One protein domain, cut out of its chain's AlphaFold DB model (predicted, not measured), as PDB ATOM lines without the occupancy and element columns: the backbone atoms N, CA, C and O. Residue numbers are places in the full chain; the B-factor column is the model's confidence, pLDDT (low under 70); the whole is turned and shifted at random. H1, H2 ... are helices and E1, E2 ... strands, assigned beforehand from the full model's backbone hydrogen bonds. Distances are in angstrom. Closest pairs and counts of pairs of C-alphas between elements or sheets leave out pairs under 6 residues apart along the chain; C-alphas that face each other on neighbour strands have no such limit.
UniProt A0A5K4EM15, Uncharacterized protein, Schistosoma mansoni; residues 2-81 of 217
ATOM      1  N   THR A   2      -5.990 -55.051  12.360       52.86
ATOM      2  CA  THR A   2      -6.962 -53.953  12.460       52.86
ATOM      3  C   THR A   2      -6.314 -52.709  11.864       52.86
ATOM      4  O   THR A   2      -5.442 -52.116  12.491       52.86
ATOM      5  N   PHE A   3      -6.662 -52.373  10.625       60.17
ATOM      6  CA  PHE A   3      -6.192 -51.154   9.973       60.17
ATOM      7  C   PHE A   3      -6.876 -49.975  10.668       60.17
ATOM      8  O   PHE A   3      -8.102 -49.870  10.621       60.17
ATOM      9  N   SER A   4      -6.124 -49.151  11.399       67.35
ATOM     10  CA  SER A   4      -6.716 -47.991  12.063       67.35
ATOM     11  C   SER A   4      -7.099 -46.927  11.027       67.35
ATOM     12  O   SER A   4      -6.566 -46.887   9.916       67.35
ATOM     13  N   SER A   5      -7.999 -46.011  11.390       66.03
ATOM     14  CA  SER A   5      -8.343 -44.874  10.522       66.03
ATOM     15  C   SER A   5      -7.132 -43.976  10.220       66.03
ATOM     16  O   SER A   5      -7.079 -43.328   9.173       66.03
ATOM     17  N   VAL A   6      -6.137 -43.953  11.113       68.30
ATOM     18  CA  VAL A   6      -4.867 -43.237  10.923       68.30
ATOM     19  C   VAL A   6      -4.007 -43.938   9.870       68.30
ATOM     20  O   VAL A   6      -3.502 -43.269   8.964       68.30
ATOM     21  N   ASP A   7      -3.914 -45.270   9.929       85.14
ATOM     22  CA  ASP A   7      -3.184 -46.073   8.936       85.14
ATOM     23  C   ASP A   7      -3.790 -45.902   7.543       85.14
ATOM     24  O   ASP A   7      -3.067 -45.760   6.557       85.14
ATOM     25  N   LEU A   8      -5.123 -45.819   7.466       87.93
ATOM     26  CA  LEU A   8      -5.832 -45.576   6.218       87.93
ATOM     27  C   LEU A   8      -5.515 -44.215   5.607       87.93
ATOM     28  O   LEU A   8      -5.176 -44.136   4.427       87.93
ATOM     29  N   LYS A   9      -5.578 -43.141   6.396       89.07
ATOM     30  CA  LYS A   9      -5.240 -41.801   5.899       89.07
ATOM     31  C   LYS A   9      -3.794 -41.732   5.416       89.07
ATOM     32  O   LYS A   9      -3.545 -41.196   4.339       89.07
ATOM     33  N   SER A  10      -2.858 -42.297   6.179       92.17
ATOM     34  CA  SER A  10      -1.446 -42.358   5.790       92.17
ATOM     35  C   SER A  10      -1.256 -43.135   4.484       92.17
ATOM     36  O   SER A  10      -0.622 -42.632   3.558       92.17
ATOM     37  N   PHE A  11      -1.896 -44.302   4.362       94.38
ATOM     38  CA  PHE A  11      -1.872 -45.116   3.151       94.38
ATOM     39  C   PHE A  11      -2.416 -44.367   1.928       94.38
ATOM     40  O   PHE A  11      -1.769 -44.370   0.882       94.38
ATOM     41  N   LEU A  12      -3.563 -43.689   2.047       94.86
ATOM     42  CA  LEU A  12      -4.161 -42.936   0.939       94.86
ATOM     43  C   LEU A  12      -3.283 -41.758   0.488       94.86
ATOM     44  O   LEU A  12      -3.219 -41.469  -0.706       94.86
ATOM     45  N   ILE A  13      -2.568 -41.106   1.413       94.71
ATOM     46  CA  ILE A  13      -1.590 -40.058   1.080       94.71
ATOM     47  C   ILE A  13      -0.413 -40.652   0.298       94.71
ATOM     48  O   ILE A  13      -0.043 -40.123  -0.751       94.71
ATOM     49  N   SER A  14       0.158 -41.764   0.767       95.74
ATOM     50  CA  SER A  14       1.253 -42.440   0.061       95.74
ATOM     51  C   SER A  14       0.820 -42.957  -1.312       95.74
ATOM     52  O   SER A  14       1.575 -42.837  -2.275       95.74
ATOM     53  N   LEU A  15      -0.404 -43.478  -1.421       97.19
ATOM     54  CA  LEU A  15      -0.984 -43.934  -2.680       97.19
ATOM     55  C   LEU A  15      -1.142 -42.784  -3.672       97.19
ATOM     56  O   LEU A  15      -0.782 -42.937  -4.835       97.19
ATOM     57  N   LYS A  16      -1.635 -41.624  -3.222       96.45
ATOM     58  CA  LYS A  16      -1.743 -40.434  -4.073       96.45
ATOM     59  C   LYS A  16      -0.382 -40.046  -4.658       96.45
ATOM     60  O   LYS A  16      -0.276 -39.853  -5.864       96.45
ATOM     61  N   ASN A  17       0.661 -40.013  -3.828       96.14
ATOM     62  CA  ASN A  17       2.017 -39.719  -4.296       96.14
ATOM     63  C   ASN A  17       2.518 -40.759  -5.318       96.14
ATOM     64  O   ASN A  17       3.121 -40.397  -6.324       96.14
ATOM     65  N   ALA A  18       2.234 -42.048  -5.104       97.43
ATOM     66  CA  ALA A  18       2.594 -43.104  -6.054       97.43
ATOM     67  C   ALA A  18       1.870 -42.946  -7.407       97.43
ATOM     68  O   ALA A  18       2.500 -43.053  -8.455       97.43
ATOM     69  N   ILE A  19       0.575 -42.605  -7.403       97.53
ATOM     70  CA  ILE A  19      -0.204 -42.320  -8.626       97.53
ATOM     71  C   ILE A  19       0.395 -41.142  -9.416       97.53
ATOM     72  O   ILE A  19       0.413 -41.159 -10.648       97.53
ATOM     73  N   GLU A  20       0.878 -40.113  -8.718       95.02
ATOM     74  CA  GLU A  20       1.452 -38.907  -9.328       95.02
ATOM     75  C   GLU A  20       2.884 -39.100  -9.844       95.02
ATOM     76  O   GLU A  20       3.328 -38.337 -10.704       95.02
ATOM     77  N   THR A  21       3.613 -40.102  -9.350       95.39
ATOM     78  CA  THR A  21       5.038 -40.299  -9.663       95.39
ATOM     79  C   THR A  21       5.280 -41.460 -10.618       95.39
ATOM     80  O   THR A  21       6.037 -41.278 -11.567       95.39
ATOM     81  N   CYS A  22       4.578 -42.579 -10.453       96.97
ATOM     82  CA  CYS A  22       4.777 -43.800 -11.233       96.97
ATOM     83  C   CYS A  22       3.999 -43.814 -12.565       96.97
ATOM     84  O   CYS A  22       3.052 -43.038 -12.770       96.97
ATOM     85  N   SER A  23       4.374 -44.727 -13.466       94.61
ATOM     86  CA  SER A  23       3.719 -44.959 -14.763       94.61
ATOM     87  C   SER A  23       2.909 -46.258 -14.835       94.61
ATOM     88  O   SER A  23       1.991 -46.368 -15.660       94.61
ATOM     89  N   GLU A  24       3.202 -47.222 -13.959       96.17
ATOM     90  CA  GLU A  24       2.525 -48.518 -13.893       96.17
ATOM     91  C   GLU A  24       2.198 -48.935 -12.450       96.17
ATOM     92  O   GLU A  24       2.787 -48.453 -11.480       96.17
ATOM     93  N   TYR A  25       1.227 -49.840 -12.305       98.00
ATOM     94  CA  TYR A  25       0.892 -50.426 -11.012       98.00
ATOM     95  C   TYR A  25       0.370 -51.855 -11.126       98.00
ATOM     96  O   TYR A  25      -0.120 -52.278 -12.179       98.00
ATOM     97  N   ASP A  26       0.420 -52.579 -10.009       97.17
ATOM     98  CA  ASP A  26      -0.202 -53.895  -9.877       97.17
ATOM     99  C   ASP A  26      -0.846 -54.115  -8.497       97.17
ATOM    100  O   ASP A  26      -0.531 -53.437  -7.516       97.17
ATOM    101  N   ILE A  27      -1.750 -55.090  -8.419       95.92
ATOM    102  CA  ILE A  27      -2.312 -55.614  -7.177       95.92
ATOM    103  C   ILE A  27      -1.515 -56.863  -6.788       95.92
ATOM    104  O   ILE A  27      -1.648 -57.925  -7.397       95.92
ATOM    105  N   ILE A  28      -0.683 -56.739  -5.757       93.94
ATOM    106  CA  ILE A  28       0.235 -57.786  -5.301       93.94
ATOM    107  C   ILE A  28      -0.498 -58.741  -4.344       93.94
ATOM    108  O   ILE A  28      -1.234 -58.279  -3.460       93.94
ATOM    109  N   PRO A  29      -0.316 -60.072  -4.469       92.64
ATOM    110  CA  PRO A  29      -0.835 -61.023  -3.490       92.64
ATOM    111  C   PRO A  29      -0.297 -60.725  -2.082       92.64
ATOM    112  O   PRO A  29       0.854 -60.334  -1.910       92.64
ATOM    113  N   HIS A  30      -1.139 -60.902  -1.063       90.03
ATOM    114  CA  HIS A  30      -0.686 -60.803   0.324       90.03
ATOM    115  C   HIS A  30       0.199 -62.005   0.659       90.03
ATOM    116  O   HIS A  30      -0.156 -63.135   0.329       90.03
ATOM    117  N   ILE A  31       1.338 -61.741   1.294       86.23
ATOM    118  CA  ILE A  31       2.254 -62.758   1.801       86.23
ATOM    119  C   ILE A  31       2.254 -62.594   3.319       86.23
ATOM    120  O   ILE A  31       2.580 -61.512   3.808       86.23
ATOM    121  N   ASP A  32       1.851 -63.641   4.040       80.51
ATOM    122  CA  ASP A  32       1.753 -63.619   5.508       80.51
ATOM    123  C   ASP A  32       3.137 -63.519   6.176       80.51
ATOM    124  O   ASP A  32       3.268 -63.067   7.314       80.51
ATOM    125  N   GLU A  33       4.182 -63.930   5.459       78.47
ATOM    126  CA  GLU A  33       5.560 -63.931   5.930       78.47
ATOM    127  C   GLU A  33       6.270 -62.595   5.646       78.47
ATOM    128  O   GLU A  33       6.310 -62.103   4.516       78.47
ATOM    129  N   GLY A  34       6.905 -62.037   6.681       77.12
ATOM    130  CA  GLY A  34       7.785 -60.870   6.583       77.12
ATOM    131  C   GLY A  34       7.134 -59.528   6.929       77.12
ATOM    132  O   GLY A  34       6.060 -59.441   7.524       77.12
ATOM    133  N   ASN A  35       7.832 -58.443   6.583       80.87
ATOM    134  CA  ASN A  35       7.355 -57.080   6.815       80.87
ATOM    135  C   ASN A  35       6.299 -56.708   5.766       80.87
ATOM    136  O   ASN A  35       6.634 -56.218   4.685       80.87
ATOM    137  N   HIS A  36       5.027 -56.930   6.098       84.78
ATOM    138  CA  HIS A  36       3.896 -56.552   5.257       84.78
ATOM    139  C   HIS A  36       3.902 -55.049   4.931       84.78
ATOM    140  O   HIS A  36       3.867 -54.199   5.822       84.78
ATOM    141  N   LYS A  37       3.889 -54.727   3.633       88.48
ATOM    142  CA  LYS A  37       3.746 -53.364   3.114       88.48
ATOM    143  C   LYS A  37       2.454 -53.254   2.296       88.48
ATOM    144  O   LYS A  37       2.403 -53.802   1.193       88.48
ATOM    145  N   PRO A  38       1.432 -52.523   2.785       91.83
ATOM    146  CA  PRO A  38       0.192 -52.279   2.042       91.83
ATOM    147  C   PRO A  38       0.422 -51.623   0.674       91.83
ATOM    148  O   PRO A  38      -0.306 -51.898  -0.277       91.83
ATOM    149  N   LEU A  39       1.444 -50.767   0.590       95.23
ATOM    150  CA  LEU A  39       1.918 -50.109  -0.619       95.23
ATOM    151  C   LEU A  39       3.428 -50.329  -0.735       95.23
ATOM    152  O   LEU A  39       4.169 -50.058   0.211       95.23
ATOM    153  N   SER A  40       3.881 -50.796  -1.892       94.07
ATOM    154  CA  SER A  40       5.301 -50.926  -2.225       94.07
ATOM    155  C   SER A  40       5.590 -50.114  -3.477       94.07
ATOM    156  O   SER A  40       4.865 -50.241  -4.451       94.07
ATOM    157  N   VAL A  41       6.632 -49.290  -3.467       96.02
ATOM    158  CA  VAL A  41       7.071 -48.524  -4.643       96.02
ATOM    159  C   VAL A  41       8.434 -49.061  -5.066       96.02
ATOM    160  O   VAL A  41       9.300 -49.251  -4.211       96.02
ATOM    161  N   CYS A  42       8.597 -49.349  -6.354       94.27
ATOM    162  CA  CYS A  42       9.824 -49.860  -6.956       94.27
ATOM    163  C   CYS A  42      10.025 -49.154  -8.300       94.27
ATOM    164  O   CYS A  42       9.234 -49.350  -9.222       94.27
ATOM    165  N   ASP A  43      11.061 -48.321  -8.391       94.05
ATOM    166  CA  ASP A  43      11.353 -47.487  -9.559       94.05
ATOM    167  C   ASP A  43      10.131 -46.660 -10.013       94.05
ATOM    168  O   ASP A  43       9.627 -45.826  -9.261       94.05
ATOM    169  N   ASP A  44       9.651 -46.900 -11.234       95.73
ATOM    170  CA  ASP A  44       8.524 -46.203 -11.864       95.73
ATOM    171  C   ASP A  44       7.192 -46.972 -11.731       95.73
ATOM    172  O   ASP A  44       6.224 -46.715 -12.449       95.73
ATOM    173  N   ALA A  45       7.127 -47.940 -10.813       97.28
ATOM    174  CA  ALA A  45       5.937 -48.742 -10.566       97.28
ATOM    175  C   ALA A  45       5.600 -48.848  -9.075       97.28
ATOM    176  O   ALA A  45       6.467 -48.802  -8.197       97.28
ATOM    177  N   PHE A  46       4.317 -49.054  -8.775       97.94
ATOM    178  CA  PHE A  46       3.873 -49.351  -7.415       97.94
ATOM    179  C   PHE A  46       2.952 -50.565  -7.338       97.94
ATOM    180  O   PHE A  46       2.189 -50.889  -8.242       97.94
ATOM    181  N   GLY A  47       3.019 -51.251  -6.209       96.86
ATOM    182  CA  GLY A  47       2.221 -52.413  -5.886       96.86
ATOM    183  C   GLY A  47       1.304 -52.142  -4.707       96.86
ATOM    184  O   GLY A  47       1.765 -51.712  -3.648       96.86
ATOM    185  N   ILE A  48       0.020 -52.437  -4.872       96.49
ATOM    186  CA  ILE A  48      -0.975 -52.396  -3.800       96.49
ATOM    187  C   ILE A  48      -1.193 -53.819  -3.302       96.49
ATOM    188  O   ILE A  48      -1.563 -54.698  -4.076       96.49
ATOM    189  N   CYS A  49      -1.017 -54.070  -2.008       94.44
ATOM    190  CA  CYS A  49      -1.302 -55.391  -1.465       94.44
ATOM    191  C   CYS A  49      -2.813 -55.663  -1.462       94.44
ATOM    192  O   CYS A  49      -3.602 -54.870  -0.942       94.44
ATOM    193  N   LYS A  50      -3.218 -56.829  -1.973       92.56
ATOM    194  CA  LYS A  50      -4.618 -57.269  -2.083       92.56
ATOM    195  C   LYS A  50      -5.394 -57.244  -0.759       92.56
ATOM    196  O   LYS A  50      -6.607 -57.066  -0.775       92.56
ATOM    197  N   CYS A  51      -4.733 -57.385   0.393       90.81
ATOM    198  CA  CYS A  51      -5.420 -57.334   1.691       90.81
ATOM    199  C   CYS A  51      -6.071 -55.968   1.974       90.81
ATOM    200  O   CYS A  51      -7.027 -55.889   2.739       90.81
ATOM    201  N   THR A  52      -5.576 -54.893   1.347       92.09
ATOM    202  CA  THR A  52      -6.142 -53.544   1.491       92.09
ATOM    203  C   THR A  52      -7.532 -53.436   0.876       92.09
ATOM    204  O   THR A  52      -8.315 -52.594   1.301       92.09
ATOM    205  N   THR A  53      -7.879 -54.311  -0.073       92.41
ATOM    206  CA  THR A  53      -9.141 -54.233  -0.812       92.41
ATOM    207  C   THR A  53     -10.335 -54.363   0.123       92.41
ATOM    208  O   THR A  53     -11.191 -53.488   0.130       92.41
ATOM    209  N   THR A  54     -10.362 -55.381   0.986       89.99
ATOM    210  CA  THR A  54     -11.467 -55.580   1.941       89.99
ATOM    211  C   THR A  54     -11.626 -54.398   2.897       89.99
ATOM    212  O   THR A  54     -12.746 -54.004   3.204       89.99
ATOM    213  N   ILE A  55     -10.514 -53.803   3.334       89.75
ATOM    214  CA  ILE A  55     -10.523 -52.652   4.244       89.75
ATOM    215  C   ILE A  55     -11.116 -51.424   3.545       89.75
ATOM    216  O   ILE A  55     -11.999 -50.773   4.093       89.75
ATOM    217  N   ILE A  56     -10.660 -51.125   2.325       92.10
ATOM    218  CA  ILE A  56     -11.114 -49.953   1.568       92.10
ATOM    219  C   ILE A  56     -12.585 -50.072   1.168       92.10
ATOM    220  O   ILE A  56     -13.324 -49.096   1.281       92.10
ATOM    221  N   PHE A  57     -13.027 -51.252   0.728       91.85
ATOM    222  CA  PHE A  57     -14.441 -51.468   0.423       91.85
ATOM    223  C   PHE A  57     -15.313 -51.355   1.681       91.85
ATOM    224  O   PHE A  57     -16.361 -50.726   1.612       91.85
ATOM    225  N   GLY A  58     -14.850 -51.847   2.836       91.00
ATOM    226  CA  GLY A  58     -15.551 -51.650   4.109       91.00
ATOM    227  C   GLY A  58     -15.665 -50.178   4.525       91.00
ATOM    228  O   GLY A  58     -16.711 -49.761   5.014       91.00
ATOM    229  N   GLU A  59     -14.627 -49.367   4.291       90.12
ATOM    230  CA  GLU A  59     -14.686 -47.911   4.511       90.12
ATOM    231  C   GLU A  59     -15.656 -47.225   3.538       90.12
ATOM    232  O   GLU A  59     -16.411 -46.336   3.922       90.12
ATOM    233  N   TYR A  60     -15.657 -47.633   2.269       91.36
ATOM    234  CA  TYR A  60     -16.594 -47.105   1.279       91.36
ATOM    235  C   TYR A  60     -18.050 -47.437   1.638       91.36
ATOM    236  O   TYR A  60     -18.915 -46.575   1.526       91.36
ATOM    237  N   GLU A  61     -18.318 -48.659   2.099       89.66
ATOM    238  CA  GLU A  61     -19.656 -49.103   2.503       89.66
ATOM    239  C   GLU A  61     -20.136 -48.441   3.803       89.66
ATOM    240  O   GLU A  61     -21.326 -48.158   3.943       89.66
ATOM    241  N   SER A  62     -19.230 -48.172   4.749       86.99
ATOM    242  CA  SER A  62     -19.565 -47.477   5.998       86.99
ATOM    243  C   SER A  62     -19.785 -45.976   5.791       86.99
ATOM    244  O   SER A  62     -20.559 -45.351   6.523       86.99
ATOM    245  N   ASN A  63     -19.149 -45.393   4.773       81.61
ATOM    246  CA  ASN A  63     -19.315 -43.996   4.411       81.61
ATOM    247  C   ASN A  63     -20.565 -43.796   3.541       81.61
ATOM    248  O   ASN A  63     -20.504 -43.659   2.322       81.61
ATOM    249  N   THR A  64     -21.726 -43.750   4.192       66.21
ATOM    250  CA  THR A  64     -23.030 -43.567   3.532       66.21
ATOM    251  C   THR A  64     -23.281 -42.142   3.024       66.21
ATOM    252  O   THR A  64     -24.337 -41.878   2.449       66.21
ATOM    253  N   SER A  65     -22.361 -41.205   3.264       69.63
ATOM    254  CA  SER A  65     -22.551 -39.781   2.985       69.63
ATOM    255  C   SER A  65     -21.703 -39.338   1.792       69.63
ATOM    256  O   SER A  65     -20.482 -39.474   1.799       69.63
ATOM    257  N   GLU A  66     -22.333 -38.755   0.768       71.69
ATOM    258  CA  GLU A  66     -21.597 -38.008  -0.258       71.69
ATOM    259  C   GLU A  66     -20.972 -36.731   0.348       71.69
ATOM    260  O   GLU A  66     -21.617 -36.087   1.183       71.69
ATOM    261  N   PRO A  67     -19.770 -36.299  -0.093       80.10
ATOM    262  CA  PRO A  67     -18.963 -36.853  -1.183       80.10
ATOM    263  C   PRO A  67     -17.895 -37.868  -0.728       80.10
ATOM    264  O   PRO A  67     -17.223 -37.698   0.290       80.10
ATOM    265  N   VAL A  68     -17.670 -38.893  -1.555       88.33
ATOM    266  CA  VAL A  68     -16.555 -39.839  -1.397       88.33
ATOM    267  C   VAL A  68     -15.229 -39.102  -1.602       88.33
ATOM    268  O   VAL A  68     -15.047 -38.428  -2.615       88.33
ATOM    269  N   SER A  69     -14.287 -39.241  -0.664       90.60
ATOM    270  CA  SER A  69     -12.982 -38.571  -0.777       90.60
ATOM    271  C   SER A  69     -12.203 -39.021  -2.024       90.60
ATOM    272  O   SER A  69     -12.209 -40.205  -2.362       90.60
ATOM    273  N   ASP A  70     -11.477 -38.098  -2.666       92.78
ATOM    274  CA  ASP A  70     -10.701 -38.391  -3.884       92.78
ATOM    275  C   ASP A  70      -9.681 -39.524  -3.681       92.78
ATOM    276  O   ASP A  70      -9.563 -40.408  -4.522       92.78
ATOM    277  N   GLY A  71      -8.996 -39.562  -2.531       93.78
ATOM    278  CA  GLY A  71      -8.045 -40.631  -2.212       93.78
ATOM    279  C   GLY A  71      -8.699 -42.014  -2.182       93.78
ATOM    280  O   GLY A  71      -8.172 -42.958  -2.773       93.78
ATOM    281  N   LEU A  72      -9.874 -42.124  -1.551       93.99
ATOM    282  CA  LEU A  72     -10.643 -43.370  -1.519       93.99
ATOM    283  C   LEU A  72     -11.115 -43.751  -2.929       93.99
ATOM    284  O   LEU A  72     -10.975 -44.900  -3.344       93.99
ATOM    285  N   LEU A  73     -11.610 -42.772  -3.687       95.03
ATOM    286  CA  LEU A  73     -12.094 -42.965  -5.050       95.03
ATOM    287  C   LEU A  73     -10.985 -43.423  -6.009       95.03
ATOM    288  O   LEU A  73     -11.211 -44.314  -6.828       95.03
ATOM    289  N   ASN A  74      -9.779 -42.870  -5.871       97.15
ATOM    290  CA  ASN A  74      -8.598 -43.291  -6.622       97.15
ATOM    291  C   ASN A  74      -8.281 -44.766  -6.369       97.15
ATOM    292  O   ASN A  74      -8.112 -45.522  -7.322       97.15
ATOM    293  N   TYR A  75      -8.260 -45.203  -5.106       97.20
ATOM    294  CA  TYR A  75      -8.058 -46.619  -4.793       97.20
ATOM    295  C   TYR A  75      -9.132 -47.497  -5.446       97.20
ATOM    296  O   TYR A  75      -8.816 -48.483  -6.115       97.20
ATOM    297  N   LEU A  76     -10.407 -47.139  -5.256       96.43
ATOM    298  CA  LEU A  76     -11.540 -47.918  -5.756       96.43
ATOM    299  C   LEU A  76     -11.468 -48.101  -7.278       96.43
ATOM    300  O   LEU A  76     -11.718 -49.196  -7.777       96.43
ATOM    301  N   LEU A  77     -11.059 -47.065  -8.011       97.75
ATOM    302  CA  LEU A  77     -10.887 -47.112  -9.463       97.75
ATOM    303  C   LEU A  77      -9.651 -47.906  -9.912       97.75
ATOM    304  O   LEU A  77      -9.709 -48.555 -10.954       97.75
ATOM    305  N   LEU A  78      -8.565 -47.928  -9.131       97.85
ATOM    306  CA  LEU A  78      -7.404 -48.788  -9.409       97.85
ATOM    307  C   LEU A  78      -7.738 -50.283  -9.267       97.85
ATOM    308  O   LEU A  78      -7.175 -51.119  -9.968       97.85
ATOM    309  N   VAL A  79      -8.659 -50.650  -8.373       96.38
ATOM    310  CA  VAL A  79      -9.053 -52.059  -8.174       96.38
ATOM    311  C   VAL A  79     -10.284 -52.441  -9.002       96.38
ATOM    312  O   VAL A  79     -10.436 -53.594  -9.400       96.38
ATOM    313  N   SER A  80     -11.188 -51.501  -9.270       95.91
ATOM    314  CA  SER A  80     -12.473 -51.739  -9.942       95.91
ATOM    315  C   SER A  80     -12.783 -50.642 -10.972       95.91
ATOM    316  O   SER A  80     -13.737 -49.877 -10.812       95.91
ATOM    317  N   PRO A  81     -12.020 -50.579 -12.079       97.13
ATOM    318  CA  PRO A  81     -12.118 -49.496 -13.060       97.13
ATOM    319  C   PRO A  81     -13.401 -49.523 -13.898       97.13
ATOM    320  O   PRO A  81     -13.667 -48.579 -14.631       97.13
TER     321      PRO A  81
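Overview. This is residues 2 to 81 of the 217 residues of an uncharacterized protein of Schistosoma mansoni (UniProt A0A5K4EM15). The long helix H1 covers one face of a small three-stranded sheet, H2 runs away from the end of E3, and H3 packs on both helices. Residues 61 to 67 stick out. The 80 printed residues, mixed helix and strand, run H1, E1, E2, E3, H2, H3; the mixed sheet's order is E1 E3 E2. The whole is compact, radius of gyration 12.5 A, spanning 36 by 28 by 22 A.

Arrangement. H1, residues 5 to 21, is on the sheet, two layers, at a height over the sheet of 9.8 A. E1, residues 24 to 28, is parallel to E3, residues 45 to 49, with N 28 and O 48 2.8 A apart. E2, residues 39 to 42, and E3 form an antiparallel hairpin, with N 47 and O 40 2.7 A apart. H3, residues 70 to 79, touches H1, closest C-alphas Leu 12 and Gly 71, 5.5 A. H2, residues 51 to 62, touches H3, closest C-alphas Ile 56 and Leu 72, 7.3 A, at a steep tilt of 52 degrees, opposite ways. Every O i to N i+4 pair is within hydrogen-bond range in H1 and H3, 7 of 8 in H2.

Along the chain. H1 runs 24.6 A from C-alpha 5 at (-8.343, -44.874, 10.522); H2 measures 17.8 A; H3 ends at C-alpha 79 at (-9.053, -52.059, -8.174).

Size, cuts and confidence. The printed part has no cut and no long link; pLDDT is under 70 at residues 2 to 6 and 64 to 65.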